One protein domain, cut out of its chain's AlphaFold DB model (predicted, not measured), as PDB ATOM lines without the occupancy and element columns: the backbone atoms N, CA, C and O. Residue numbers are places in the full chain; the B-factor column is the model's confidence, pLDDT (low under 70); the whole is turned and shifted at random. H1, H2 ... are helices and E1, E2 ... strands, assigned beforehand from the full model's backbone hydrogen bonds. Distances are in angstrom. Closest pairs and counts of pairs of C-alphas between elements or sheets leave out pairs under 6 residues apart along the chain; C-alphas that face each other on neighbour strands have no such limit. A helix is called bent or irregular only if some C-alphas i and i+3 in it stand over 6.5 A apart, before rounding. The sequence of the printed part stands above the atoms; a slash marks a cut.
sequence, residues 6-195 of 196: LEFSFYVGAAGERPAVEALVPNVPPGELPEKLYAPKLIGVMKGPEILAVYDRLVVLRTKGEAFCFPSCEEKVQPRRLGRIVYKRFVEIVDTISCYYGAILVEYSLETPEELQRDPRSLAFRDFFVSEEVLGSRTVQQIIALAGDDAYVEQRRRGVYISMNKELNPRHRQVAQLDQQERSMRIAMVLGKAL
ATOM      1  N   LEU A   6     530.176 545.257 394.242       91.75
ATOM      2  CA  LEU A   6     531.384 545.982 393.868       91.75
ATOM      3  C   LEU A   6     531.015 547.459 393.719       91.75
ATOM      4  O   LEU A   6     530.026 547.795 393.059       91.75
ATOM      5  N   GLU A   7     531.837 548.318 394.302       94.88
ATOM      6  CA  GLU A   7     531.688 549.764 394.272       94.88
ATOM      7  C   GLU A   7     532.934 550.463 393.758       94.88
ATOM      8  O   GLU A   7     534.056 550.118 394.129       94.88
ATOM      9  N   PHE A   8     532.717 551.496 392.949       97.31
ATOM     10  CA  PHE A   8     533.658 552.596 392.817       97.31
ATOM     11  C   PHE A   8     533.079 553.795 393.537       97.31
ATOM     12  O   PHE A   8     532.046 554.319 393.127       97.31
ATOM     13  N   SER A   9     533.755 554.231 394.585       97.81
ATOM     14  CA  SER A   9     533.308 555.355 395.398       97.81
ATOM     15  C   SER A   9     534.346 556.460 395.314       97.81
ATOM     16  O   SER A   9     535.540 556.186 395.415       97.81
ATOM     17  N   PHE A  10     533.906 557.696 395.091       98.25
ATOM     18  CA  PHE A  10     534.777 558.852 394.879       98.25
ATOM     19  C   PHE A  10     534.327 560.016 395.755       98.25
ATOM     20  O   PHE A  10     533.213 560.504 395.579       98.25
ATOM     21  N   TYR A  11     535.189 560.501 396.648       97.75
ATOM     22  CA  TYR A  11     534.945 561.751 397.366       97.75
ATOM     23  C   TYR A  11     535.276 562.927 396.452       97.75
ATOM     24  O   TYR A  11     536.433 563.136 396.073       97.75
ATOM     25  N   VAL A  12     534.249 563.678 396.060       96.56
ATOM     26  CA  VAL A  12     534.358 564.778 395.084       96.56
ATOM     27  C   VAL A  12     534.227 566.160 395.727       96.56
ATOM     28  O   VAL A  12     534.534 567.167 395.088       96.56
ATOM     29  N   GLY A  13     533.826 566.219 396.999       93.62
ATOM     30  CA  GLY A  13     533.535 567.468 397.701       93.62
ATOM     31  C   GLY A  13     532.237 568.126 397.211       93.62
ATOM     32  O   GLY A  13     531.681 567.762 396.176       93.62
ATOM     33  N   ALA A  14     531.748 569.129 397.944       88.31
ATOM     34  CA  ALA A  14     530.424 569.722 397.701       88.31
ATOM     35  C   ALA A  14     530.261 570.329 396.293       88.31
ATOM     36  O   ALA A  14     529.195 570.252 395.694       88.31
ATOM     37  N   ALA A  15     531.325 570.914 395.737       89.88
ATOM     38  CA  ALA A  15     531.294 571.501 394.396       89.88
ATOM     39  C   ALA A  15     531.513 570.472 393.266       89.88
ATOM     40  O   ALA A  15     531.366 570.815 392.093       89.88
ATOM     41  N   GLY A  16     531.902 569.235 393.596       93.88
ATOM     42  CA  GLY A  16     532.312 568.222 392.621       93.88
ATOM     43  C   GLY A  16     531.219 567.239 392.209       93.88
ATOM     44  O   GLY A  16     531.378 566.571 391.190       93.88
ATOM     45  N   GLU A  17     530.106 567.165 392.948       94.75
ATOM     46  CA  GLU A  17     529.029 566.184 392.734       94.75
ATOM     47  C   GLU A  17     528.446 566.254 391.319       94.75
ATOM     48  O   GLU A  17     528.572 565.311 390.539       94.75
ATOM     49  N   ARG A  18     527.852 567.395 390.952       94.44
ATOM     50  CA  ARG A  18     527.218 567.571 389.639       94.44
ATOM     51  C   ARG A  18     528.203 567.431 388.473       94.44
ATOM     52  O   ARG A  18     527.901 566.636 387.583       94.44
ATOM     53  N   PRO A  19     529.382 568.086 388.472       95.69
ATOM     54  CA  PRO A  19     530.369 567.891 387.410       95.69
ATOM     55  C   PRO A  19     530.804 566.431 387.239       95.69
ATOM     56  O   PRO A  19     530.965 565.968 386.111       95.69
ATOM     57  N   ALA A  20     530.979 565.684 388.336       96.25
ATOM     58  CA  ALA A  20     531.335 564.270 388.264       96.25
ATOM     59  C   ALA A  20     530.197 563.427 387.671       96.25
ATOM     60  O   ALA A  20     530.448 562.585 386.809       96.25
ATOM     61  N   VAL A  21     528.947 563.669 388.079       95.69
ATOM     62  CA  VAL A  21     527.788 562.944 387.539       95.69
ATOM     63  C   VAL A  21     527.570 563.249 386.056       95.69
ATOM     64  O   VAL A  21     527.396 562.317 385.276       95.69
ATOM     65  N   GLU A  22     527.648 564.513 385.643       94.88
ATOM     66  CA  GLU A  22     527.510 564.931 384.236       94.88
ATOM     67  C   GLU A  22     528.626 564.373 383.340       94.88
ATOM     68  O   GLU A  22     528.394 564.073 382.168       94.88
ATOM     69  N   ALA A  23     529.828 564.174 383.887       94.75
ATOM     70  CA  ALA A  23     530.928 563.537 383.170       94.75
ATOM     71  C   ALA A  23     530.744 562.014 383.006       94.75
ATOM     72  O   ALA A  23     531.273 561.428 382.060       94.75
ATOM     73  N   LEU A  24     530.006 561.365 383.913       94.75
ATOM     74  CA  LEU A  24     529.768 559.916 383.900       94.75
ATOM     75  C   LEU A  24     528.485 559.520 383.166       94.75
ATOM     76  O   LEU A  24     528.433 558.453 382.549       94.75
ATOM     77  N   VAL A  25     527.455 560.357 383.240       93.25
ATOM     78  CA  VAL A  25     526.142 560.119 382.645       93.25
ATOM     79  C   VAL A  25     525.807 561.301 381.736       93.25
ATOM     80  O   VAL A  25     525.619 562.414 382.222       93.25
ATOM     81  N   PRO A  26     525.707 561.098 380.412       87.12
ATOM     82  CA  PRO A  26     525.319 562.171 379.512       87.12
ATOM     83  C   PRO A  26     523.849 562.557 379.729       87.12
ATOM     84  O   PRO A  26     523.011 561.704 380.022       87.12
ATOM     85  N   ASN A  27     523.524 563.829 379.490       87.81
ATOM     86  CA  ASN A  27     522.159 564.373 379.532       87.81
ATOM     87  C   ASN A  27     521.472 564.289 380.908       87.81
ATOM     88  O   ASN A  27     520.265 564.053 380.989       87.81
ATOM     89  N   VAL A  28     522.224 564.485 381.995       89.00
ATOM     90  CA  VAL A  28     521.642 564.624 383.339       89.00
ATOM     91  C   VAL A  28     520.688 565.827 383.344       89.00
ATOM     92  O   VAL A  28     521.083 566.906 382.897       89.00
ATOM     93  N   PRO A  29     519.440 565.675 383.827       85.19
ATOM     94  CA  PRO A  29     518.490 566.777 383.867       85.19
ATOM     95  C   PRO A  29     519.029 567.991 384.647       85.19
ATOM     96  O   PRO A  29     519.735 567.825 385.655       85.19
ATOM     97  N   PRO A  30     518.688 569.220 384.219       85.56
ATOM     98  CA  PRO A  30     518.955 570.406 385.021       85.56
ATOM     99  C   PRO A  30     518.137 570.351 386.323       85.56
ATOM    100  O   PRO A  30     517.010 569.857 386.322       85.56
ATOM    101  N   GLY A  31     518.685 570.877 387.422       88.56
ATOM    102  CA  GLY A  31     518.003 570.941 388.723       88.56
ATOM    103  C   GLY A  31     518.754 570.221 389.841       88.56
ATOM    104  O   GLY A  31     519.976 570.324 389.937       88.56
ATOM    105  N   GLU A  32     518.039 569.509 390.704       87.19
ATOM    106  CA  GLU A  32     518.641 568.647 391.727       87.19
ATOM    107  C   GLU A  32     519.096 567.319 391.106       87.19
ATOM    108  O   GLU A  32     518.496 566.828 390.146       87.19
ATOM    109  N   LEU A  33     520.198 566.753 391.608       88.69
ATOM    110  CA  LEU A  33     520.636 565.430 391.170       88.69
ATOM    111  C   LEU A  33     519.693 564.375 391.760       88.69
ATOM    112  O   LEU A  33     519.417 564.418 392.958       88.69
ATOM    113  N   PRO A  34     519.208 563.413 390.963       85.62
ATOM    114  CA  PRO A  34     518.444 562.304 391.512       85.62
ATOM    115  C   PRO A  34     519.332 561.457 392.429       85.62
ATOM    116  O   PRO A  34     520.495 561.211 392.113       85.62
ATOM    117  N   GLU A  35     518.757 560.945 393.522       87.69
ATOM    118  CA  GLU A  35     519.474 560.102 394.494       87.69
ATOM    119  C   GLU A  35     520.149 558.891 393.834       87.69
ATOM    120  O   GLU A  35     521.227 558.457 394.245       87.69
ATOM    121  N   LYS A  36     519.496 558.324 392.809       93.88
ATOM    122  CA  LYS A  36     519.978 557.170 392.049       93.88
ATOM    123  C   LYS A  36     519.701 557.338 390.562       93.88
ATOM    124  O   LYS A  36     518.579 557.627 390.150       93.88
ATOM    125  N   LEU A  37     520.713 557.045 389.759       92.69
ATOM    126  CA  LEU A  37     520.646 556.900 388.312       92.69
ATOM    127  C   LEU A  37     520.965 555.459 387.936       92.69
ATOM    128  O   LEU A  37     521.873 554.843 388.487       92.69
ATOM    129  N   TYR A  38     520.231 554.936 386.961       92.81
ATOM    130  CA  TYR A  38     520.487 553.621 386.390       92.81
ATOM    131  C   TYR A  38     521.037 553.816 384.987       92.81
ATOM    132  O   TYR A  38     520.327 554.294 384.103       92.81
ATOM    133  N   ALA A  39     522.299 553.454 384.784       89.94
ATOM    134  CA  ALA A  39     522.961 553.607 383.499       89.94
ATOM    135  C   ALA A  39     523.756 552.344 383.146       89.94
ATOM    136  O   ALA A  39     524.334 551.698 384.022       89.94
ATOM    137  N   PRO A  40     523.786 551.944 381.866       89.44
ATOM    138  CA  PRO A  40     524.624 550.837 381.438       89.44
ATOM    139  C   PRO A  40     526.099 551.260 381.416       89.44
ATOM    140  O   PRO A  40     526.420 552.397 381.075       89.44
ATOM    141  N   LYS A  41     527.006 550.306 381.665       88.25
ATOM    142  CA  LYS A  41     528.464 550.475 381.491       88.25
ATOM    143  C   LYS A  41     529.089 551.583 382.356       88.25
ATOM    144  O   LYS A  41     530.059 552.219 381.939       88.25
ATOM    145  N   LEU A  42     528.576 551.798 383.565       91.69
ATOM    146  CA  LEU A  42     529.236 552.652 384.551       91.69
ATOM    147  C   LEU A  42     530.550 552.000 385.001       91.69
ATOM    148  O   LEU A  42     531.620 552.557 384.769       91.69
ATOM    149  N   ILE A  43     530.476 550.777 385.524       90.88
ATOM    150  CA  ILE A  43     531.614 549.895 385.820       90.88
ATOM    151  C   ILE A  43     531.846 548.926 384.645       90.88
ATOM    152  O   ILE A  43     532.982 548.597 384.306       90.88
ATOM    153  N   GLY A  44     530.783 548.492 383.965       86.56
ATOM    154  CA  GLY A  44     530.881 547.663 382.762       86.56
ATOM    155  C   GLY A  44     531.303 546.217 383.022       86.56
ATOM    156  O   GLY A  44     531.797 545.554 382.109       86.56
ATOM    157  N   VAL A  45     531.098 545.714 384.243       84.06
ATOM    158  CA  VAL A  45     531.334 544.296 384.573       84.06
ATOM    159  C   VAL A  45     530.131 543.412 384.258       84.06
ATOM    160  O   VAL A  45     530.296 542.212 384.046       84.06
ATOM    161  N   MET A  46     528.928 543.988 384.164       80.62
ATOM    162  CA  MET A  46     527.706 543.269 383.803       80.62
ATOM    163  C   MET A  46     526.988 543.903 382.606       80.62
ATOM    164  O   MET A  46     527.202 545.063 382.265       80.62
ATOM    165  N   LYS A  47     526.121 543.123 381.946       78.06
ATOM    166  CA  LYS A  47     525.331 543.585 380.787       78.06
ATOM    167  C   LYS A  47     524.137 544.477 381.167       78.06
ATOM    168  O   LYS A  47     523.597 545.145 380.293       78.06
ATOM    169  N   GLY A  48     523.700 544.435 382.428       81.06
ATOM    170  CA  GLY A  48     522.532 545.169 382.925       81.06
ATOM    171  C   GLY A  48     522.837 546.611 383.343       81.06
ATOM    172  O   GLY A  48     523.993 547.033 383.282       81.06
ATOM    173  N   PRO A  49     521.807 547.368 383.766       85.12
ATOM    174  CA  PRO A  49     522.009 548.692 384.334       85.12
ATOM    175  C   PRO A  49     522.795 548.593 385.644       85.12
ATOM    176  O   PRO A  49     522.543 547.720 386.476       85.12
ATOM    177  N   GLU A  50     523.730 549.514 385.814       92.69
ATOM    178  CA  GLU A  50     524.492 549.727 387.037       92.69
ATOM    179  C   GLU A  50     523.976 551.000 387.711       92.69
ATOM    180  O   GLU A  50     523.310 551.828 387.081       92.69
ATOM    181  N   ILE A  51     524.240 551.130 389.005       94.75
ATOM    182  CA  ILE A  51     523.699 552.223 389.811       94.75
ATOM    183  C   ILE A  51     524.775 553.291 389.940       94.75
ATOM    184  O   ILE A  51     525.890 552.977 390.340       94.75
ATOM    185  N   LEU A  52     524.438 554.539 389.643       95.88
ATOM    186  CA  LEU A  52     525.159 555.706 390.131       95.88
ATOM    187  C   LEU A  52     524.320 556.340 391.236       95.88
ATOM    188  O   LEU A  52     523.115 556.507 391.069       95.88
ATOM    189  N   ALA A  53     524.942 556.703 392.344       95.62
ATOM    190  CA  ALA A  53     524.289 557.408 393.432       95.62
ATOM    191  C   ALA A  53     525.208 558.485 394.009       95.62
ATOM    192  O   ALA A  53     526.430 558.395 393.874       95.62
ATOM    193  N   VAL A  54     524.609 559.489 394.643       94.00
ATOM    194  CA  VAL A  54     525.333 560.567 395.320       94.00
ATOM    195  C   VAL A  54     524.911 560.595 396.783       94.00
ATOM    196  O   VAL A  54     523.719 560.676 397.070       94.00
ATOM    197  N   TYR A  55     525.877 560.509 397.696       91.56
ATOM    198  CA  TYR A  55     525.649 560.563 399.145       91.56
ATOM    199  C   TYR A  55     526.780 561.341 399.794       91.56
ATOM    200  O   TYR A  55     527.928 561.011 399.537       91.56
ATOM    201  N   ASP A  56     526.490 562.339 400.626       89.56
ATOM    202  CA  ASP A  56     527.500 563.022 401.449       89.56
ATOM    203  C   ASP A  56     528.793 563.388 400.686       89.56
ATOM    204  O   ASP A  56     529.908 563.150 401.154       89.56
ATOM    205  N   ARG A  57     528.658 563.975 399.483       93.94
ATOM    206  CA  ARG A  57     529.776 564.359 398.589       93.94
ATOM    207  C   ARG A  57     530.573 563.196 397.990       93.94
ATOM    208  O   ARG A  57     531.654 563.406 397.430       93.94
ATOM    209  N   LEU A  58     530.043 561.982 398.078       95.88
ATOM    210  CA  LEU A  58     530.526 560.788 397.403       95.88
ATOM    211  C   LEU A  58     529.708 560.538 396.141       95.88
ATOM    212  O   LEU A  58     528.481 560.520 396.180       95.88
ATOM    213  N   VAL A  59     530.392 560.261 395.035       96.88
ATOM    214  CA  VAL A  59     529.787 559.652 393.848       96.88
ATOM    215  C   VAL A  59     530.098 558.162 393.886       96.88
ATOM    216  O   VAL A  59     531.264 557.769 393.876       96.88
ATOM    217  N   VAL A  60     529.054 557.339 393.943       97.12
ATOM    218  CA  VAL A  60     529.146 555.884 394.096       97.12
ATOM    219  C   VAL A  60     528.590 555.209 392.854       97.12
ATOM    220  O   VAL A  60     527.423 555.378 392.512       97.12
ATOM    221  N   LEU A  61     529.418 554.412 392.190       96.25
ATOM    222  CA  LEU A  61     529.017 553.523 391.111       96.25
ATOM    223  C   LEU A  61     528.962 552.122 391.708       96.25
ATOM    224  O   LEU A  61     529.955 551.656 392.254       96.25
ATOM    225  N   ARG A  62     527.824 551.442 391.604       94.06
ATOM    226  CA  ARG A  62     527.607 550.124 392.202       94.06
ATOM    227  C   ARG A  62     527.121 549.121 391.164       94.06
ATOM    228  O   ARG A  62     526.241 549.401 390.347       94.06
ATOM    229  N   THR A  63     527.662 547.915 391.257       91.19
ATOM    230  CA  THR A  63     527.288 546.744 390.459       91.19
ATOM    231  C   THR A  63     527.267 545.492 391.339       91.19
ATOM    232  O   THR A  63     527.661 545.529 392.511       91.19
ATOM    233  N   LYS A  64     526.779 544.369 390.806       85.25
ATOM    234  CA  LYS A  64     526.765 543.101 391.549       85.25
ATOM    235  C   LYS A  64     528.192 542.614 391.811       85.25
ATOM    236  O   LYS A  64     529.018 542.586 390.903       85.25
ATOM    237  N   GLY A  65     528.455 542.197 393.046       73.75
ATOM    238  CA  GLY A  65     529.769 541.768 393.527       73.75
ATOM    239  C   GLY A  65     529.937 540.255 393.636       73.75
ATOM    240  O   GLY A  65     530.990 539.810 394.064       73.75
ATOM    241  N   GLU A  66     528.935 539.457 393.247       73.88
ATOM    242  CA  GLU A  66     528.941 537.986 393.382       73.88
ATOM    243  C   GLU A  66     530.209 537.342 392.791       73.88
ATOM    244  O   GLU A  66     530.765 536.421 393.375       73.88
ATOM    245  N   ALA A  67     530.738 537.888 391.691       67.56
ATOM    246  CA  ALA A  67     531.967 537.408 391.055       67.56
ATOM    247  C   ALA A  67     533.274 537.752 391.812       67.56
ATOM    248  O   ALA A  67     534.348 537.301 391.412       67.56
ATOM    249  N   PHE A  68     533.197 538.561 392.873       68.56
ATOM    250  CA  PHE A  68     534.323 538.985 393.714       68.56
ATOM    251  C   PHE A  68     534.287 538.367 395.119       68.56
ATOM    252  O   PHE A  68     535.259 538.513 395.861       68.56
ATOM    253  N   CYS A  69     533.217 537.648 395.477       62.81
ATOM    254  CA  CYS A  69     533.045 537.062 396.804       62.81
ATOM    255  C   CYS A  69     533.249 535.545 396.779       62.81
ATOM    256  O   CYS A  69     532.394 534.815 396.296       62.81
ATOM    257  N   PHE A  70     534.362 535.097 397.377       53.91
ATOM    258  CA  PHE A  70     534.711 533.701 397.696       53.91
ATOM    259  C   PHE A  70     534.752 532.693 396.516       53.91
ATOM    260  O   PHE A  70     534.164 532.895 395.457       53.91
ATOM    261  N   PRO A  71     535.512 531.582 396.637       47.97
ATOM    262  CA  PRO A  71     535.727 530.666 395.526       47.97
ATOM    263  C   PRO A  71     534.600 529.631 395.485       47.97
ATOM    264  O   PRO A  71     534.787 528.496 395.913       47.97
ATOM    265  N   SER A  72     533.420 529.991 394.987       43.66
ATOM    266  CA  SER A  72     532.366 528.995 394.769       43.66
ATOM    267  C   SER A  72     531.670 529.146 393.422       43.66
ATOM    268  O   SER A  72     531.080 530.177 393.123       43.66
ATOM    269  N   CYS A  73     531.703 528.024 392.696       38.03
ATOM    270  CA  CYS A  73     530.835 527.597 391.600       38.03
ATOM    271  C   CYS A  73     531.218 527.989 390.156       38.03
ATOM    272  O   CYS A  73     530.799 528.984 389.581       38.03
ATOM    273  N   GLU A  74     531.989 527.066 389.571       39.75
ATOM    274  CA  GLU A  74     531.793 526.445 388.246       39.75
ATOM    275  C   GLU A  74     531.971 527.239 386.948       39.75
ATOM    276  O   GLU A  74     532.225 526.611 385.921       39.75
ATOM    277  N   GLU A  75     532.061 528.565 386.960       43.91
ATOM    278  CA  GLU A  75     532.537 529.306 385.786       43.91
ATOM    279  C   GLU A  75     533.860 530.003 386.096       43.91
ATOM    280  O   GLU A  75     533.922 531.078 386.685       43.91
ATOM    281  N   LYS A  76     534.967 529.379 385.663       46.50
ATOM    282  CA  LYS A  76     536.340 529.917 385.698       46.50
ATOM    283  C   LYS A  76     536.514 531.140 384.776       46.50
ATOM    284  O   LYS A  76     537.513 531.238 384.057       46.50
ATOM    285  N   VAL A  77     535.582 532.091 384.764       51.25
ATOM    286  CA  VAL A  77     535.865 533.438 384.269       51.25
ATOM    287  C   VAL A  77     536.871 534.025 385.249       51.25
ATOM    288  O   VAL A  77     536.542 534.449 386.348       51.25
ATOM    289  N   GLN A  78     538.143 533.909 384.866       63.69
ATOM    290  CA  GLN A  78     539.295 534.138 385.727       63.69
ATOM    291  C   GLN A  78     539.151 535.468 386.485       63.69
ATOM    292  O   GLN A  78     539.047 536.503 385.819       63.69
ATOM    293  N   PRO A  79     539.261 535.481 387.830       65.88
ATOM    294  CA  PRO A  79     539.294 536.708 388.636       65.88
ATOM    295  C   PRO A  79     540.261 537.760 388.075       65.88
ATOM    296  O   PRO A  79     540.005 538.955 388.129       65.88
ATOM    297  N   ARG A  80     541.331 537.308 387.405       72.94
ATOM    298  CA  ARG A  80     542.293 538.150 386.679       72.94
ATOM    299  C   ARG A  80     541.691 538.949 385.521       72.94
ATOM    300  O   ARG A  80     542.076 540.093 385.314       72.94
ATOM    301  N   ARG A  81     540.797 538.362 384.717       81.56
ATOM    302  CA  ARG A  81     540.166 539.067 383.587       81.56
ATOM    303  C   ARG A  81     539.200 540.123 384.103       81.56
ATOM    304  O   ARG A  81     539.194 541.233 383.582       81.56
ATOM    305  N   LEU A  82     538.428 539.773 385.127       86.56
ATOM    306  CA  LEU A  82     537.483 540.679 385.755       86.56
ATOM    307  C   LEU A  82     538.210 541.827 386.467       86.56
ATOM    308  O   LEU A  82     537.934 542.984 386.178       86.56
ATOM    309  N   GLY A  83     539.223 541.520 387.276       89.19
ATOM    310  CA  GLY A  83     540.050 542.522 387.946       89.19
ATOM    311  C   GLY A  83     540.737 543.493 386.981       89.19
ATOM    312  O   GLY A  83     540.752 544.691 387.232       89.19
ATOM    313  N   ARG A  84     541.181 543.031 385.800       89.44
ATOM    314  CA  ARG A  84     541.681 543.919 384.728       89.44
ATOM    315  C   ARG A  84     540.620 544.871 384.179       89.44
ATOM    316  O   ARG A  84     540.957 546.010 383.870       89.44
ATOM    317  N   ILE A  85     539.377 544.412 384.010       91.56
ATOM    318  CA  ILE A  85     538.261 545.260 383.555       91.56
ATOM    319  C   ILE A  85     537.969 546.322 384.612       91.56
ATOM    320  O   ILE A  85     537.905 547.500 384.279       91.56
ATOM    321  N   VAL A  86     537.868 545.904 385.875       93.81
ATOM    322  CA  VAL A  86     537.624 546.780 387.025       93.81
ATOM    323  C   VAL A  86     538.719 547.834 387.147       93.81
ATOM    324  O   VAL A  86     538.422 549.021 387.115       93.81
ATOM    325  N   TYR A  87     539.982 547.407 387.194       95.56
ATOM    326  CA  TYR A  87     541.146 548.287 387.222       95.56
ATOM    327  C   TYR A  87     541.110 549.302 386.077       95.56
ATOM    328  O   TYR A  87     541.151 550.508 386.313       95.56
ATOM    329  N   LYS A  88     540.981 548.820 384.831       96.44
ATOM    330  CA  LYS A  88     540.982 549.678 383.643       96.44
ATOM    331  C   LYS A  88     539.859 550.709 383.715       96.44
ATOM    332  O   LYS A  88     540.091 551.882 383.443       96.44
ATOM    333  N   ARG A  89     538.657 550.280 384.098       96.81
ATOM    334  CA  ARG A  89     537.513 551.180 384.186       96.81
ATOM    335  C   ARG A  89     537.676 552.206 385.300       96.81
ATOM    336  O   ARG A  89     537.365 553.373 385.091       96.81
ATOM    337  N   PHE A  90     538.179 551.789 386.455       98.00
ATOM    338  CA  PHE A  90     538.437 552.689 387.570       98.00
ATOM    339  C   PHE A  90     539.428 553.790 387.174       98.00
ATOM    340  O   PHE A  90     539.140 554.969 387.374       98.00
ATOM    341  N   VAL A  91     540.550 553.429 386.535       97.31
ATOM    342  CA  VAL A  91     541.544 554.429 386.109       97.31
ATOM    343  C   VAL A  91     541.032 555.351 384.991       97.31
ATOM    344  O   VAL A  91     541.402 556.520 384.950       97.31
ATOM    345  N   GLU A  92     540.149 554.867 384.110       97.19
ATOM    346  CA  GLU A  92     539.451 555.719 383.132       97.19
ATOM    347  C   GLU A  92     538.552 556.753 383.822       97.19
ATOM    348  O   GLU A  92     538.512 557.917 383.416       97.19
ATOM    349  N   ILE A  93     537.836 556.346 384.873       97.31
ATOM    350  CA  ILE A  93     536.930 557.232 385.608       97.31
ATOM    351  C   ILE A  93     537.708 558.316 386.352       97.31
ATOM    352  O   ILE A  93     537.374 559.487 386.190       97.31
ATOM    353  N   VAL A  94     538.761 557.974 387.103       97.31
ATOM    354  CA  VAL A  94     539.554 558.977 387.854       97.31
ATOM    355  C   VAL A  94     540.279 559.971 386.945       97.31
ATOM    356  O   VAL A  94     540.557 561.090 387.359       97.31
ATOM    357  N   ASP A  95     540.562 559.602 385.694       96.81
ATOM    358  CA  ASP A  95     541.095 560.549 384.709       96.81
ATOM    359  C   ASP A  95     540.011 561.478 384.132       96.81
ATOM    360  O   ASP A  95     540.313 562.584 383.657       96.81
ATOM    361  N   THR A  96     538.754 561.030 384.171       96.19
ATOM    362  CA  THR A  96     537.580 561.735 383.643       96.19
ATOM    363  C   THR A  96     537.018 562.727 384.661       96.19
ATOM    364  O   THR A  96     536.818 563.896 384.327       96.19
ATOM    365  N   ILE A  97     536.799 562.293 385.905       96.19
ATOM    366  CA  ILE A  97     536.190 563.113 386.958       96.19
ATOM    367  C   ILE A  97     537.246 563.792 387.832       96.19
ATOM    368  O   ILE A  97     538.358 563.296 387.994       96.19
ATOM    369  N   SER A  98     536.889 564.925 388.436       94.94
ATOM    370  CA  SER A  98     537.691 565.521 389.505       94.94
ATOM    371  C   SER A  98     537.241 564.942 390.843       94.94
ATOM    372  O   SER A  98     536.087 565.113 391.226       94.94
ATOM    373  N   CYS A  99     538.135 564.255 391.546       97.19
ATOM    374  CA  CYS A  99     537.893 563.756 392.898       97.19
ATOM    375  C   CYS A  99     539.135 563.975 393.765       97.19
ATOM    376  O   CYS A  99     540.228 564.203 393.254       97.19
ATOM    377  N   TYR A 100     538.953 563.930 395.078       97.50
ATOM    378  CA  TYR A 100     540.013 564.081 396.071       97.50
ATOM    379  C   TYR A 100     540.695 562.733 396.291       97.50
ATOM    380  O   TYR A 100     541.919 562.615 396.251       97.50
ATOM    381  N   TYR A 101     539.869 561.708 396.475       98.38
ATOM    382  CA  TYR A 101     540.254 560.310 396.493       98.38
ATOM    383  C   TYR A 101     539.074 559.449 396.048       98.38
ATOM    384  O   TYR A 101     537.916 559.869 396.093       98.38
ATOM    385  N   GLY A 102     539.367 558.229 395.623       98.25
ATOM    386  CA  GLY A 102     538.347 557.226 395.357       98.25
ATOM    387  C   GLY A 102     538.893 555.824 395.519       98.25
ATOM    388  O   GLY A 102     540.103 555.639 395.490       98.25
ATOM    389  N   ALA A 103     538.022 554.838 395.683       98.38
ATOM    390  CA  ALA A 103     538.414 553.463 395.963       98.38
ATOM    391  C   ALA A 103     537.575 552.450 395.186       98.38
ATOM    392  O   ALA A 103     536.413 552.699 394.854       98.38
ATOM    393  N   ILE A 104     538.186 551.293 394.935       97.00
ATOM    394  CA  ILE A 104     537.519 550.072 394.496       97.00
ATOM    395  C   ILE A 104     537.179 549.268 395.751       97.00
ATOM    396  O   ILE A 104     538.072 548.872 396.499       97.00
ATOM    397  N   LEU A 105     535.894 549.016 395.981       94.31
ATOM    398  CA  LEU A 105     535.393 548.432 397.221       94.31
ATOM    399  C   LEU A 105     534.550 547.194 396.941       94.31
ATOM    400  O   LEU A 105     533.748 547.167 396.011       94.31
ATOM    401  N   VAL A 106     534.711 546.174 397.780       90.12
ATOM    402  CA  VAL A 106     533.880 544.967 397.776       90.12
ATOM    403  C   VAL A 106     533.313 544.819 399.178       90.12
ATOM    404  O   VAL A 106     534.085 544.640 400.112       90.12
ATOM    405  N   GLU A 107     531.993 544.939 399.325       85.62
ATOM    406  CA  GLU A 107     531.270 544.826 400.612       85.62
ATOM    407  C   GLU A 107     531.583 545.900 401.682       85.62
ATOM    408  O   GLU A 107     531.107 545.795 402.813       85.62
ATOM    409  N   TYR A 108     532.304 546.969 401.334       87.06
ATOM    410  CA  TYR A 108     532.587 548.115 402.212       87.06
ATOM    411  C   TYR A 108     532.190 549.428 401.531       87.06
ATOM    412  O   TYR A 108     532.049 549.464 400.313       87.06
ATOM    413  N   SER A 109     532.026 550.495 402.318       90.25
ATOM    414  CA  SER A 109     531.771 551.855 401.812       90.25
ATOM    415  C   SER A 109     533.023 552.716 401.974       90.25
ATOM    416  O   SER A 109     533.876 552.406 402.804       90.25
ATOM    417  N   LEU A 110     533.134 553.779 401.177       96.12
ATOM    418  CA  LEU A 110     534.205 554.763 401.323       96.12
ATOM    419  C   LEU A 110     533.821 555.772 402.399       96.12
ATOM    420  O   LEU A 110     532.741 556.349 402.316       96.12
ATOM    421  N   GLU A 111     534.710 556.009 403.354       96.50
ATOM    422  CA  GLU A 111     534.490 556.998 404.403       96.50
ATOM    423  C   GLU A 111     534.767 558.430 403.910       96.50
ATOM    424  O   GLU A 111     535.674 558.657 403.094       96.50
ATOM    425  N   THR A 112     534.020 559.415 404.418       95.94
ATOM    426  CA  THR A 112     534.292 560.850 404.196       95.94
ATOM    427  C   THR A 112     535.468 561.340 405.058       95.94
ATOM    428  O   THR A 112     535.839 560.675 406.030       95.94
ATOM    429  N   PRO A 113     536.070 562.513 404.776       95.25
ATOM    430  CA  PRO A 113     537.127 563.072 405.623       95.25
ATOM    431  C   PRO A 113     536.730 563.192 407.097       95.25
ATOM    432  O   PRO A 113     537.511 562.823 407.973       95.25
ATOM    433  N   GLU A 114     535.504 563.633 407.374       95.00
ATOM    434  CA  GLU A 114     534.968 563.784 408.727       95.00
ATOM    435  C   GLU A 114     534.866 562.426 409.449       95.00
ATOM    436  O   GLU A 114     535.182 562.306 410.637       95.00
ATOM    437  N   GLU A 115     534.485 561.371 408.726       96.06
ATOM    438  CA  GLU A 115     534.464 560.007 409.249       96.06
ATOM    439  C   GLU A 115     535.875 559.478 409.527       96.06
ATOM    440  O   GLU A 115     536.102 558.922 410.602       96.06
ATOM    441  N   LEU A 116     536.832 559.721 408.624       96.38
ATOM    442  CA  LEU A 116     538.238 559.326 408.788       96.38
ATOM    443  C   LEU A 116     538.922 560.043 409.960       96.38
ATOM    444  O   LEU A 116     539.765 559.455 410.639       96.38
ATOM    445  N   GLN A 117     538.571 561.309 410.210       95.31
ATOM    446  CA  GLN A 117     539.046 562.061 411.376       95.31
ATOM    447  C   GLN A 117     538.530 561.453 412.685       95.31
ATOM    448  O   GLN A 117     539.265 561.405 413.674       95.31
ATOM    449  N   ARG A 118     537.277 560.982 412.692       96.19
ATOM    450  CA  ARG A 118     536.642 560.367 413.863       96.19
ATOM    451  C   ARG A 118     537.145 558.945 414.116       96.19
ATOM    452  O   ARG A 118     537.395 558.589 415.265       96.19
ATOM    453  N   ASP A 119     537.260 558.137 413.068       95.88
ATOM    454  CA  ASP A 119     537.721 556.754 413.136       95.88
ATOM    455  C   ASP A 119     538.528 556.386 411.879       95.88
ATOM    456  O   ASP A 119     537.956 556.098 410.829       95.88
ATOM    457  N   PRO A 120     539.868 556.341 411.963       94.00
ATOM    458  CA  PRO A 120     540.707 556.064 410.804       94.00
ATOM    459  C   PRO A 120     540.796 554.572 410.451       94.00
ATOM    460  O   PRO A 120     541.595 554.207 409.589       94.00
ATOM    461  N   ARG A 121     540.044 553.678 411.110       94.19
ATOM    462  CA  ARG A 121     540.076 552.222 410.861       94.19
ATOM    463  C   ARG A 121     539.350 551.835 409.565       94.19
ATOM    464  O   ARG A 121     538.480 550.969 409.564       94.19
ATOM    465  N   SER A 122     539.751 552.452 408.460       92.56
ATOM    466  CA  SER A 122     539.209 552.216 407.127       92.56
ATOM    467  C   SER A 122     539.901 551.048 406.431       92.56
ATOM    468  O   SER A 122     541.126 550.881 406.490       92.56
ATOM    469  N   LEU A 123     539.105 550.256 405.712       91.56
ATOM    470  CA  LEU A 123     539.578 549.219 404.790       91.56
ATOM    471  C   LEU A 123     539.553 549.676 403.325       91.56
ATOM    472  O   LEU A 123     539.910 548.892 402.442       91.56
ATOM    473  N   ALA A 124     539.140 550.918 403.063       95.44
ATOM    474  CA  ALA A 124     538.926 551.432 401.718       95.44
ATOM    475  C   ALA A 124     540.231 551.686 400.947       95.44
ATOM    476  O   ALA A 124     540.258 551.609 399.719       95.44
ATOM    477  N   PHE A 125     541.345 551.928 401.642       97.06
ATOM    478  CA  PHE A 125     542.615 552.336 401.029       97.06
ATOM    479  C   PHE A 125     543.531 551.154 400.697       97.06
ATOM    480  O   PHE A 125     544.734 551.174 400.966       97.06
ATOM    481  N   ARG A 126     542.953 550.110 400.090       95.94
ATOM    482  CA  ARG A 126     543.685 548.963 399.526       95.94
ATOM    483  C   ARG A 126     543.893 549.098 398.021       95.94
ATOM    484  O   ARG A 126     544.983 548.810 397.542       95.94
ATOM    485  N   ASP A 127     542.883 549.569 397.293       97.44
ATOM    486  CA  ASP A 127     542.928 549.813 395.848       97.44
ATOM    487  C   ASP A 127     542.217 551.128 395.547       97.44
ATOM    488  O   ASP A 127     540.991 551.196 395.476       97.44
ATOM    489  N   PHE A 128     542.989 552.203 395.438       98.62
ATOM    490  CA  PHE A 128     542.459 553.553 395.531       98.62
ATOM    491  C   PHE A 128     543.259 554.551 394.695       98.62
ATOM    492  O   PHE A 128     544.384 554.300 394.270       98.62
ATOM    493  N   PHE A 129     542.650 555.696 394.437       98.75
ATOM    494  CA  PHE A 129     543.246 556.857 393.801       98.75
ATOM    495  C   PHE A 129     543.281 558.015 394.792       98.75
ATOM    496  O   PHE A 129     542.343 558.190 395.569       98.75
ATOM    497  N   VAL A 130     544.333 558.826 394.726       98.50
ATOM    498  CA  VAL A 130     544.451 560.103 395.440       98.50
ATOM    499  C   VAL A 130     544.868 561.201 394.475       98.50
ATOM    500  O   VAL A 130     545.774 561.006 393.664       98.50
ATOM    501  N   SER A 131     544.214 562.356 394.563       98.12
ATOM    502  CA  SER A 131     544.494 563.515 393.719       98.12
ATOM    503  C   SER A 131     545.636 564.344 394.282       98.12
ATOM    504  O   SER A 131     545.545 564.900 395.374       98.12
ATOM    505  N   GLU A 132     546.714 564.456 393.514       97.62
ATOM    506  CA  GLU A 132     547.842 565.323 393.846       97.62
ATOM    507  C   GLU A 132     547.497 566.799 393.642       97.62
ATOM    508  O   GLU A 132     547.956 567.635 394.414       97.62
ATOM    509  N   GLU A 133     546.639 567.110 392.665       94.75
ATOM    510  CA  GLU A 133     546.155 568.473 392.409       94.75
ATOM    511  C   GLU A 133     545.453 569.068 393.638       94.75
ATOM    512  O   GLU A 133     545.584 570.258 393.916       94.75
ATOM    513  N   VAL A 134     544.748 568.225 394.399       94.81
ATOM    514  CA  VAL A 134     543.980 568.645 395.576       94.81
ATOM    515  C   VAL A 134     544.769 568.474 396.876       94.81
ATOM    516  O   VAL A 134     544.779 569.375 397.710       94.81
ATOM    517  N   LEU A 135     545.440 567.334 397.070       96.19
ATOM    518  CA  LEU A 135     546.132 567.010 398.330       96.19
ATOM    519  C   LEU A 135     547.557 567.576 398.409       96.19
ATOM    520  O   LEU A 135     548.148 567.625 399.493       96.19
ATOM    521  N   GLY A 136     548.126 567.966 397.268       97.19
ATOM    522  CA  GLY A 136     549.507 568.403 397.126       97.19
ATOM    523  C   GLY A 136     550.520 567.254 397.137       97.19
ATOM    524  O   GLY A 136     550.346 566.216 397.786       97.19
ATOM    525  N   SER A 137     551.650 567.478 396.462       97.56
ATOM    526  CA  SER A 137     552.711 566.479 396.279       97.56
ATOM    527  C   SER A 137     553.227 565.888 397.586       97.56
ATOM    528  O   SER A 137     553.452 564.686 397.677       97.56
ATOM    529  N   ARG A 138     553.384 566.705 398.636       97.88
ATOM    530  CA  ARG A 138     553.896 566.236 399.933       97.88
ATOM    531  C   ARG A 138     553.002 565.154 400.544       97.88
ATOM    532  O   ARG A 138     553.512 564.136 401.007       97.88
ATOM    533  N   THR A 139     551.689 565.372 400.537       98.19
ATOM    534  CA  THR A 139     550.706 564.435 401.092       98.19
ATOM    535  C   THR A 139     550.678 563.147 400.279       98.19
ATOM    536  O   THR A 139     550.737 562.057 400.844       98.19
ATOM    537  N   VAL A 140     550.675 563.259 398.948       98.38
ATOM    538  CA  VAL A 140     550.691 562.095 398.054       98.38
ATOM    539  C   VAL A 140     551.963 561.265 398.230       98.38
ATOM    540  O   VAL A 140     551.874 560.045 398.350       98.38
ATOM    541  N   GLN A 141     553.138 561.890 398.345       98.38
ATOM    542  CA  GLN A 141     554.391 561.169 398.608       98.38
ATOM    543  C   GLN A 141     554.377 560.450 399.962       98.38
ATOM    544  O   GLN A 141     554.846 559.317 400.067       98.38
ATOM    545  N   GLN A 142     553.787 561.061 400.993       98.44
ATOM    546  CA  GLN A 142     553.595 560.396 402.281       98.44
ATOM    547  C   GLN A 142     552.681 559.168 402.153       98.44
ATOM    548  O   GLN A 142     552.988 558.123 402.722       98.44
ATOM    549  N   ILE A 143     551.588 559.265 401.391       98.50
ATOM    550  CA  ILE A 143     550.667 558.145 401.139       98.50
ATOM    551  C   ILE A 143     551.367 557.017 400.370       98.50
ATOM    552  O   ILE A 143     551.246 555.855 400.756       98.50
ATOM    553  N   ILE A 144     552.148 557.341 399.334       98.56
ATOM    554  CA  ILE A 144     552.946 556.360 398.580       98.56
ATOM    555  C   ILE A 144     553.932 555.641 399.509       98.56
ATOM    556  O   ILE A 144     554.007 554.414 399.497       98.56
ATOM    557  N   ALA A 145     554.638 556.386 400.364       98.38
ATOM    558  CA  ALA A 145     555.567 555.808 401.331       98.38
ATOM    559  C   ALA A 145     554.866 554.874 402.335       98.38
ATOM    560  O   ALA A 145     555.420 553.840 402.703       98.38
ATOM    561  N   LEU A 146     553.638 555.198 402.758       98.25
ATOM    562  CA  LEU A 146     552.834 554.333 403.629       98.25
ATOM    563  C   LEU A 146     552.335 553.069 402.919       98.25
ATOM    564  O   LEU A 146     552.203 552.030 403.565       98.25
ATOM    565  N   ALA A 147     552.068 553.138 401.612       97.44
ATOM    566  CA  ALA A 147     551.687 551.972 400.822       97.44
ATOM    567  C   ALA A 147     552.839 550.961 400.692       97.44
ATOM    568  O   ALA A 147     552.590 549.754 400.691       97.44
ATOM    569  N   GLY A 148     554.086 551.444 400.670       96.62
ATOM    570  CA  GLY A 148     555.310 550.641 400.652       96.62
ATOM    571  C   GLY A 148     555.655 550.052 399.279       96.62
ATOM    572  O   GLY A 148     554.840 550.042 398.358       96.62
ATOM    573  N   ASP A 149     556.876 549.528 399.151       96.25
ATOM    574  CA  ASP A 149     557.459 549.123 397.859       96.25
ATOM    575  C   ASP A 149     556.759 547.930 397.189       96.25
ATOM    576  O   ASP A 149     556.823 547.775 395.965       96.25
ATOM    577  N   ASP A 150     556.070 547.105 397.981       97.00
ATOM    578  CA  ASP A 150     555.292 545.956 397.506       97.00
ATOM    579  C   ASP A 150     553.977 546.366 396.835       97.00
ATOM    580  O   ASP A 150     553.397 545.580 396.082       97.00
ATOM    581  N   ALA A 151     553.490 547.587 397.085       97.88
ATOM    582  CA  ALA A 151     552.293 548.093 396.439       97.88
ATOM    583  C   ALA A 151     552.559 548.402 394.957       97.88
ATOM    584  O   ALA A 151     553.671 548.721 394.511       97.88
ATOM    585  N   TYR A 152     551.508 548.299 394.153       98.44
ATOM    586  CA  TYR A 152     551.487 548.898 392.832       98.44
ATOM    587  C   TYR A 152     551.197 550.388 392.959       98.44
ATOM    588  O   TYR A 152     550.233 550.765 393.616       98.44
ATOM    589  N   VAL A 153     552.008 551.214 392.303       98.44
ATOM    590  CA  VAL A 153     551.842 552.667 392.265       98.44
ATOM    591  C   VAL A 153     551.935 553.110 390.812       98.44
ATOM    592  O   VAL A 153     552.891 552.765 390.113       98.44
ATOM    593  N   GLU A 154     550.946 553.868 390.355       98.50
ATOM    594  CA  GLU A 154     550.880 554.382 388.994       98.50
ATOM    595  C   GLU A 154     550.487 555.854 388.972       98.50
ATOM    596  O   GLU A 154     549.440 556.245 389.485       98.50
ATOM    597  N   GLN A 155     551.326 556.656 388.319       98.25
ATOM    598  CA  GLN A 155     551.039 558.057 388.046       98.25
ATOM    599  C   GLN A 155     549.889 558.173 387.047       98.25
ATOM    600  O   GLN A 155     549.905 557.546 385.985       98.25
ATOM    601  N   ARG A 156     548.895 558.985 387.393       97.38
ATOM    602  CA  ARG A 156     547.709 559.297 386.591       97.38
ATOM    603  C   ARG A 156     547.669 560.789 386.299       97.38
ATOM    604  O   ARG A 156     548.490 561.557 386.790       97.38
ATOM    605  N   ARG A 157     546.694 561.220 385.496       95.31
ATOM    606  CA  ARG A 157     546.644 562.597 384.985       95.31
ATOM    607  C   ARG A 157     546.683 563.670 386.084       95.31
ATOM    608  O   ARG A 157     547.239 564.735 385.843       95.31
ATOM    609  N   ARG A 158     546.064 563.414 387.244       96.12
ATOM    610  CA  ARG A 158     545.898 564.394 388.342       96.12
ATOM    611  C   ARG A 158     546.357 563.877 389.705       96.12
ATOM    612  O   ARG A 158     546.054 564.473 390.732       96.12
ATOM    613  N   GLY A 159     547.010 562.722 389.743       98.12
ATOM    614  CA  GLY A 159     547.280 562.040 390.998       98.12
ATOM    615  C   GLY A 159     547.804 560.637 390.785       98.12
ATOM    616  O   GLY A 159     548.402 560.340 389.757       98.12
ATOM    617  N   VAL A 160     547.570 559.764 391.756       98.50
ATOM    618  CA  VAL A 160     548.224 558.457 391.806       98.50
ATOM    619  C   VAL A 160     547.213 557.376 392.125       98.50
ATOM    620  O   VAL A 160     546.433 557.499 393.068       98.50
ATOM    621  N   TYR A 161     547.243 556.307 391.335       98.69
ATOM    622  CA  TYR A 161     546.564 555.060 391.650       98.69
ATOM    623  C   TYR A 161     547.500 554.152 392.452       98.69
ATOM    624  O   TYR A 161     548.657 553.956 392.072       98.69
ATOM    625  N   ILE A 162     546.996 553.595 393.547       98.69
ATOM    626  CA  ILE A 162     547.718 552.714 394.458       98.69
ATOM    627  C   ILE A 162     546.895 551.442 394.648       98.69
ATOM    628  O   ILE A 162     545.706 551.504 394.950       98.69
ATOM    629  N   SER A 163     547.527 550.281 394.486       98.06
ATOM    630  CA  SER A 163     546.883 548.979 394.658       98.06
ATOM    631  C   SER A 163     547.750 548.032 395.473       98.06
ATOM    632  O   SER A 163     548.937 547.841 395.203       98.06
ATOM    633  N   MET A 164     547.129 547.415 396.471       97.25
ATOM    634  CA  MET A 164     547.717 546.406 397.343       97.25
ATOM    635  C   MET A 164     547.229 544.991 397.004       97.25
ATOM    636  O   MET A 164     547.730 544.028 397.593       97.25
ATOM    637  N   ASN A 165     546.292 544.850 396.057       93.19
ATOM    638  CA  ASN A 165     545.719 543.576 395.624       93.19
ATOM    639  C   ASN A 165     546.110 543.219 394.185       93.19
ATOM    640  O   ASN A 165     545.799 543.941 393.238       93.19
ATOM    641  N   LYS A 166     546.732 542.047 393.992       93.62
ATOM    642  CA  LYS A 166     547.260 541.583 392.689       93.62
ATOM    643  C   LYS A 166     546.205 541.430 391.592       93.62
ATOM    644  O   LYS A 166     546.559 541.356 390.411       93.62
ATOM    645  N   GLU A 167     544.937 541.298 391.964       91.00
ATOM    646  CA  GLU A 167     543.807 541.172 391.048       91.00
ATOM    647  C   GLU A 167     543.454 542.510 390.389       91.00
ATOM    648  O   GLU A 167     542.986 542.512 389.250       91.00
ATOM    649  N   LEU A 168     543.714 543.629 391.070       93.06
ATOM    650  CA  LEU A 168     543.300 544.974 390.669       93.06
ATOM    651  C   LEU A 168     544.458 545.833 390.145       93.06
ATOM    652  O   LEU A 168     544.306 547.032 389.964       93.06
ATOM    653  N   ASN A 169     545.601 545.226 389.815       94.31
ATOM    654  CA  ASN A 169     546.684 545.927 389.135       94.31
ATOM    655  C   ASN A 169     547.355 545.079 388.041       94.31
ATOM    656  O   ASN A 169     547.417 543.850 388.135       94.31
ATOM    657  N   PRO A 170     547.887 545.715 386.981       94.19
ATOM    658  CA  PRO A 170     548.433 545.006 385.826       94.19
ATOM    659  C   PRO A 170     549.764 544.298 386.112       94.19
ATOM    660  O   PRO A 170     550.157 543.424 385.342       94.19
ATOM    661  N   ARG A 171     550.465 544.670 387.192       95.31
ATOM    662  CA  ARG A 171     551.771 544.098 387.566       95.31
ATOM    663  C   ARG A 171     551.675 542.984 388.604       95.31
ATOM    664  O   ARG A 171     552.709 542.454 388.998       95.31
ATOM    665  N   HIS A 172     550.463 542.624 389.025       94.12
ATOM    666  CA  HIS A 172     550.201 541.583 390.017       94.12
ATOM    667  C   HIS A 172     550.976 541.765 391.332       94.12
ATOM    668  O   HIS A 172     551.321 540.788 391.996       94.12
ATOM    669  N   ARG A 173     551.244 543.020 391.700       95.12
ATOM    670  CA  ARG A 173     551.858 543.380 392.978       95.12
ATOM    671  C   ARG A 173     550.845 543.219 394.104       95.12
ATOM    672  O   ARG A 173     549.654 543.451 393.896       95.12
ATOM    673  N   GLN A 174     551.317 542.799 395.270       95.94
ATOM    674  CA  GLN A 174     550.468 542.532 396.420       95.94
ATOM    675  C   GLN A 174     551.226 542.800 397.714       95.94
ATOM    676  O   GLN A 174     552.361 542.364 397.877       95.94
ATOM    677  N   VAL A 175     550.538 543.444 398.651       95.75
ATOM    678  CA  VAL A 175     550.949 543.543 400.052       95.75
ATOM    679  C   VAL A 175     550.317 542.382 400.827       95.75
ATOM    680  O   VAL A 175     549.185 541.986 400.530       95.75
ATOM    681  N   ALA A 176     551.026 541.829 401.813       93.44
ATOM    682  CA  ALA A 176     550.494 540.781 402.681       93.44
ATOM    683  C   ALA A 176     549.196 541.237 403.375       93.44
ATOM    684  O   ALA A 176     549.083 542.379 403.803       93.44
ATOM    685  N   GLN A 177     548.206 540.348 403.502       88.00
ATOM    686  CA  GLN A 177     546.851 540.725 403.931       88.00
ATOM    687  C   GLN A 177     546.802 541.425 405.302       88.00
ATOM    688  O   GLN A 177     546.027 542.362 405.477       88.00
ATOM    689  N   LEU A 178     547.628 540.989 406.258       88.44
ATOM    690  CA  LEU A 178     547.715 541.616 407.583       88.44
ATOM    691  C   LEU A 178     548.249 543.053 407.481       88.44
ATOM    692  O   LEU A 178     547.662 543.974 408.048       88.44
ATOM    693  N   ASP A 179     549.283 543.256 406.669       94.50
ATOM    694  CA  ASP A 179     549.884 544.568 406.428       94.50
ATOM    695  C   ASP A 179     548.934 545.513 405.679       94.50
ATOM    696  O   ASP A 179     548.960 546.719 405.914       94.50
ATOM    697  N   GLN A 180     548.075 544.995 404.789       93.69
ATOM    698  CA  GLN A 180     547.126 545.822 404.031       93.69
ATOM    699  C   GLN A 180     546.225 546.648 404.952       93.69
ATOM    700  O   GLN A 180     545.958 547.815 404.675       93.69
ATOM    701  N   GLN A 181     545.740 546.047 406.042       93.88
ATOM    702  CA  GLN A 181     544.861 546.737 406.982       93.88
ATOM    703  C   GLN A 181     545.605 547.836 407.743       93.88
ATOM    704  O   GLN A 181     545.101 548.953 407.846       93.88
ATOM    705  N   GLU A 182     546.807 547.544 408.239       96.12
ATOM    706  CA  GLU A 182     547.614 548.536 408.950       96.12
ATOM    707  C   GLU A 182     547.975 549.717 408.038       96.12
ATOM    708  O   GLU A 182     547.821 550.879 408.424       96.12
ATOM    709  N   ARG A 183     548.402 549.436 406.800       97.25
ATOM    710  CA  ARG A 183     548.749 550.473 405.819       97.25
ATOM    711  C   ARG A 183     547.527 551.307 405.435       97.25
ATOM    712  O   ARG A 183     547.620 552.533 405.458       97.25
ATOM    713  N   SER A 184     546.380 550.669 405.181       97.12
ATOM    714  CA  SER A 184     545.109 551.356 404.901       97.12
ATOM    715  C   SER A 184     544.723 552.314 406.033       97.12
ATOM    716  O   SER A 184     544.442 553.482 405.776       97.12
ATOM    717  N   MET A 185     544.816 551.875 407.293       96.75
ATOM    718  CA  MET A 185     544.536 552.720 408.460       96.75
ATOM    719  C   MET A 185     545.494 553.920 408.553       96.75
ATOM    720  O   MET A 185     545.080 555.045 408.827       96.75
ATOM    721  N   ARG A 186     546.793 553.723 408.305       97.81
ATOM    722  CA  ARG A 186     547.763 554.831 408.334       97.81
ATOM    723  C   ARG A 186     547.521 555.834 407.203       97.81
ATOM    724  O   ARG A 186     547.687 557.031 407.422       97.81
ATOM    725  N   ILE A 187     547.118 555.366 406.021       98.19
ATOM    726  CA  ILE A 187     546.744 556.220 404.884       98.19
ATOM    727  C   ILE A 187     545.471 557.011 405.202       98.19
ATOM    728  O   ILE A 187     545.453 558.227 405.015       98.19
ATOM    729  N   ALA A 188     544.457 556.354 405.768       97.62
ATOM    730  CA  ALA A 188     543.229 556.978 406.254       97.62
ATOM    731  C   ALA A 188     543.508 558.144 407.215       97.62
ATOM    732  O   ALA A 188     542.968 559.233 407.039       97.62
ATOM    733  N   MET A 189     544.421 557.960 408.179       97.12
ATOM    734  CA  MET A 189     544.828 559.029 409.103       97.12
ATOM    735  C   MET A 189     545.446 560.241 408.394       97.12
ATOM    736  O   MET A 189     545.293 561.367 408.866       97.12
ATOM    737  N   VAL A 190     546.201 560.023 407.314       97.56
ATOM    738  CA  VAL A 190     546.806 561.115 406.538       97.56
ATOM    739  C   VAL A 190     545.733 561.845 405.742       97.56
ATOM    740  O   VAL A 190     545.683 563.072 405.796       97.56
ATOM    741  N   LEU A 191     544.850 561.110 405.063       96.38
ATOM    742  CA  LEU A 191     543.758 561.687 404.278       96.38
ATOM    743  C   LEU A 191     542.781 562.486 405.144       96.38
ATOM    744  O   LEU A 191     542.486 563.628 404.807       96.38
ATOM    745  N   GLY A 192     542.367 561.942 406.292       94.81
ATOM    746  CA  GLY A 192     541.475 562.642 407.220       94.81
ATOM    747  C   GLY A 192     542.057 563.963 407.739       94.81
ATOM    748  O   GLY A 192     541.314 564.901 407.983       94.81
ATOM    749  N   LYS A 193     543.387 564.080 407.863       94.12
ATOM    750  CA  LYS A 193     544.055 565.327 408.288       94.12
ATOM    751  C   LYS A 193     544.312 566.315 407.153       94.12
ATOM    752  O   LYS A 193     544.531 567.492 407.421       94.12
ATOM    753  N   ALA A 194     544.395 565.828 405.918       92.38
ATOM    754  CA  ALA A 194     544.736 566.643 404.757       92.38
ATOM    755  C   ALA A 194     543.532 567.403 404.192       92.38
ATOM    756  O   ALA A 194     543.718 568.358 403.441       92.38
ATOM    757  N   LEU A 195     542.321 566.965 404.531       87.06
ATOM    758  CA  LEU A 195     541.075 567.486 403.996       87.06
ATOM    759  C   LEU A 195     540.239 568.144 405.102       87.06
ATOM    760  O   LEU A 195     540.281 567.660 406.237       87.06
TER     761      LEU A 195
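What this domain is: This is residues 6 to 195 of the 196 residues of an uncharacterized protein of Chondromyces crocatus (UniProt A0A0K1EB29). One long, twisted sheet of eight strands curls like part of a barrel, with helices on both faces: H1 covers E3 and E4, H2 packs on the same face along E1, E5, E6, E8 and E7, and H4 covers E6 and E8 on the opposite face. H5 packs side by side with H4, and short H3 packs on residues 188 to 193 of H5. The printed part has 190 residues, with five named helices and eight named strands in the order E1 H1 E2 E3 E4 H2 E5 H3 E6 H4 E7 E8 H5. The sheet runs E2 E3 E4 E1 E5 E6 E8 E7, all antiparallel; the class is mixed, helices and strands. The whole is compact, with a radius of gyration of the C-alphas of 16.0 A and spans of 45 by 44 by 29 A.

Where its parts are: E1, residues 6 to 11, begins at C-alpha 6 (531.384, 545.982, 393.868). H1 is residues 17 to 24, E2 36 to 40, E3 49 to 55, 19.3 A long, and E4 58 to 64, 19.0 A. H2, residues 79 to 96, is 25.6 A long. E5 is 101 to 106, H3 113 to 118 and E6 127 to 131. H4, residues 132 to 147, is irregular, with C-alphas 134 and 137 9.0 A apart and a kink of 71 degrees near residue 139. E7 is 152 to 156 and E8 159 to 163. H5, residues 177 to 194, is 26.0 A long and ends at C-alpha 194 (544.736, 566.643, 404.757).

How they stand to each other: E2, E3 and E4 form a meander, each strand the antiparallel neighbour of the one before; N 37 and O 52 are 2.8 A apart, N 53 and O 60 2.8 A. E4 and E1 have N 8 and O 61 at 2.9 A; E1 and E5 have N 7 and O 105 at 2.8 A. E4, H2, E5 and E6, H4, E7 are split strand-helix-strand units, another strand between the two, with right-handed crossovers. H4 is 8.3 A over the sheet, along the strands. H4 and H5 touch at Ile 143 and Ile 187, their closest C-alphas, 5.8 A, at a shallow tilt of 29 degrees, opposite ways. H5 only grazes the sheet. Every O i to N i+4 pair is within hydrogen-bond range in H1, H2 and H3, but 9 of 12 in H4 and 12 of 14 in H5.

The domain as a whole: The C-alphas farthest apart, of Glu 74 and Arg 138, are 47.0 A apart. The printed part has no cut. The links H1 to E2, E4 to H2 and E8 to H5 are long. The mean pLDDT of the printed part is 91.0; residues 67 to 79 are under 70.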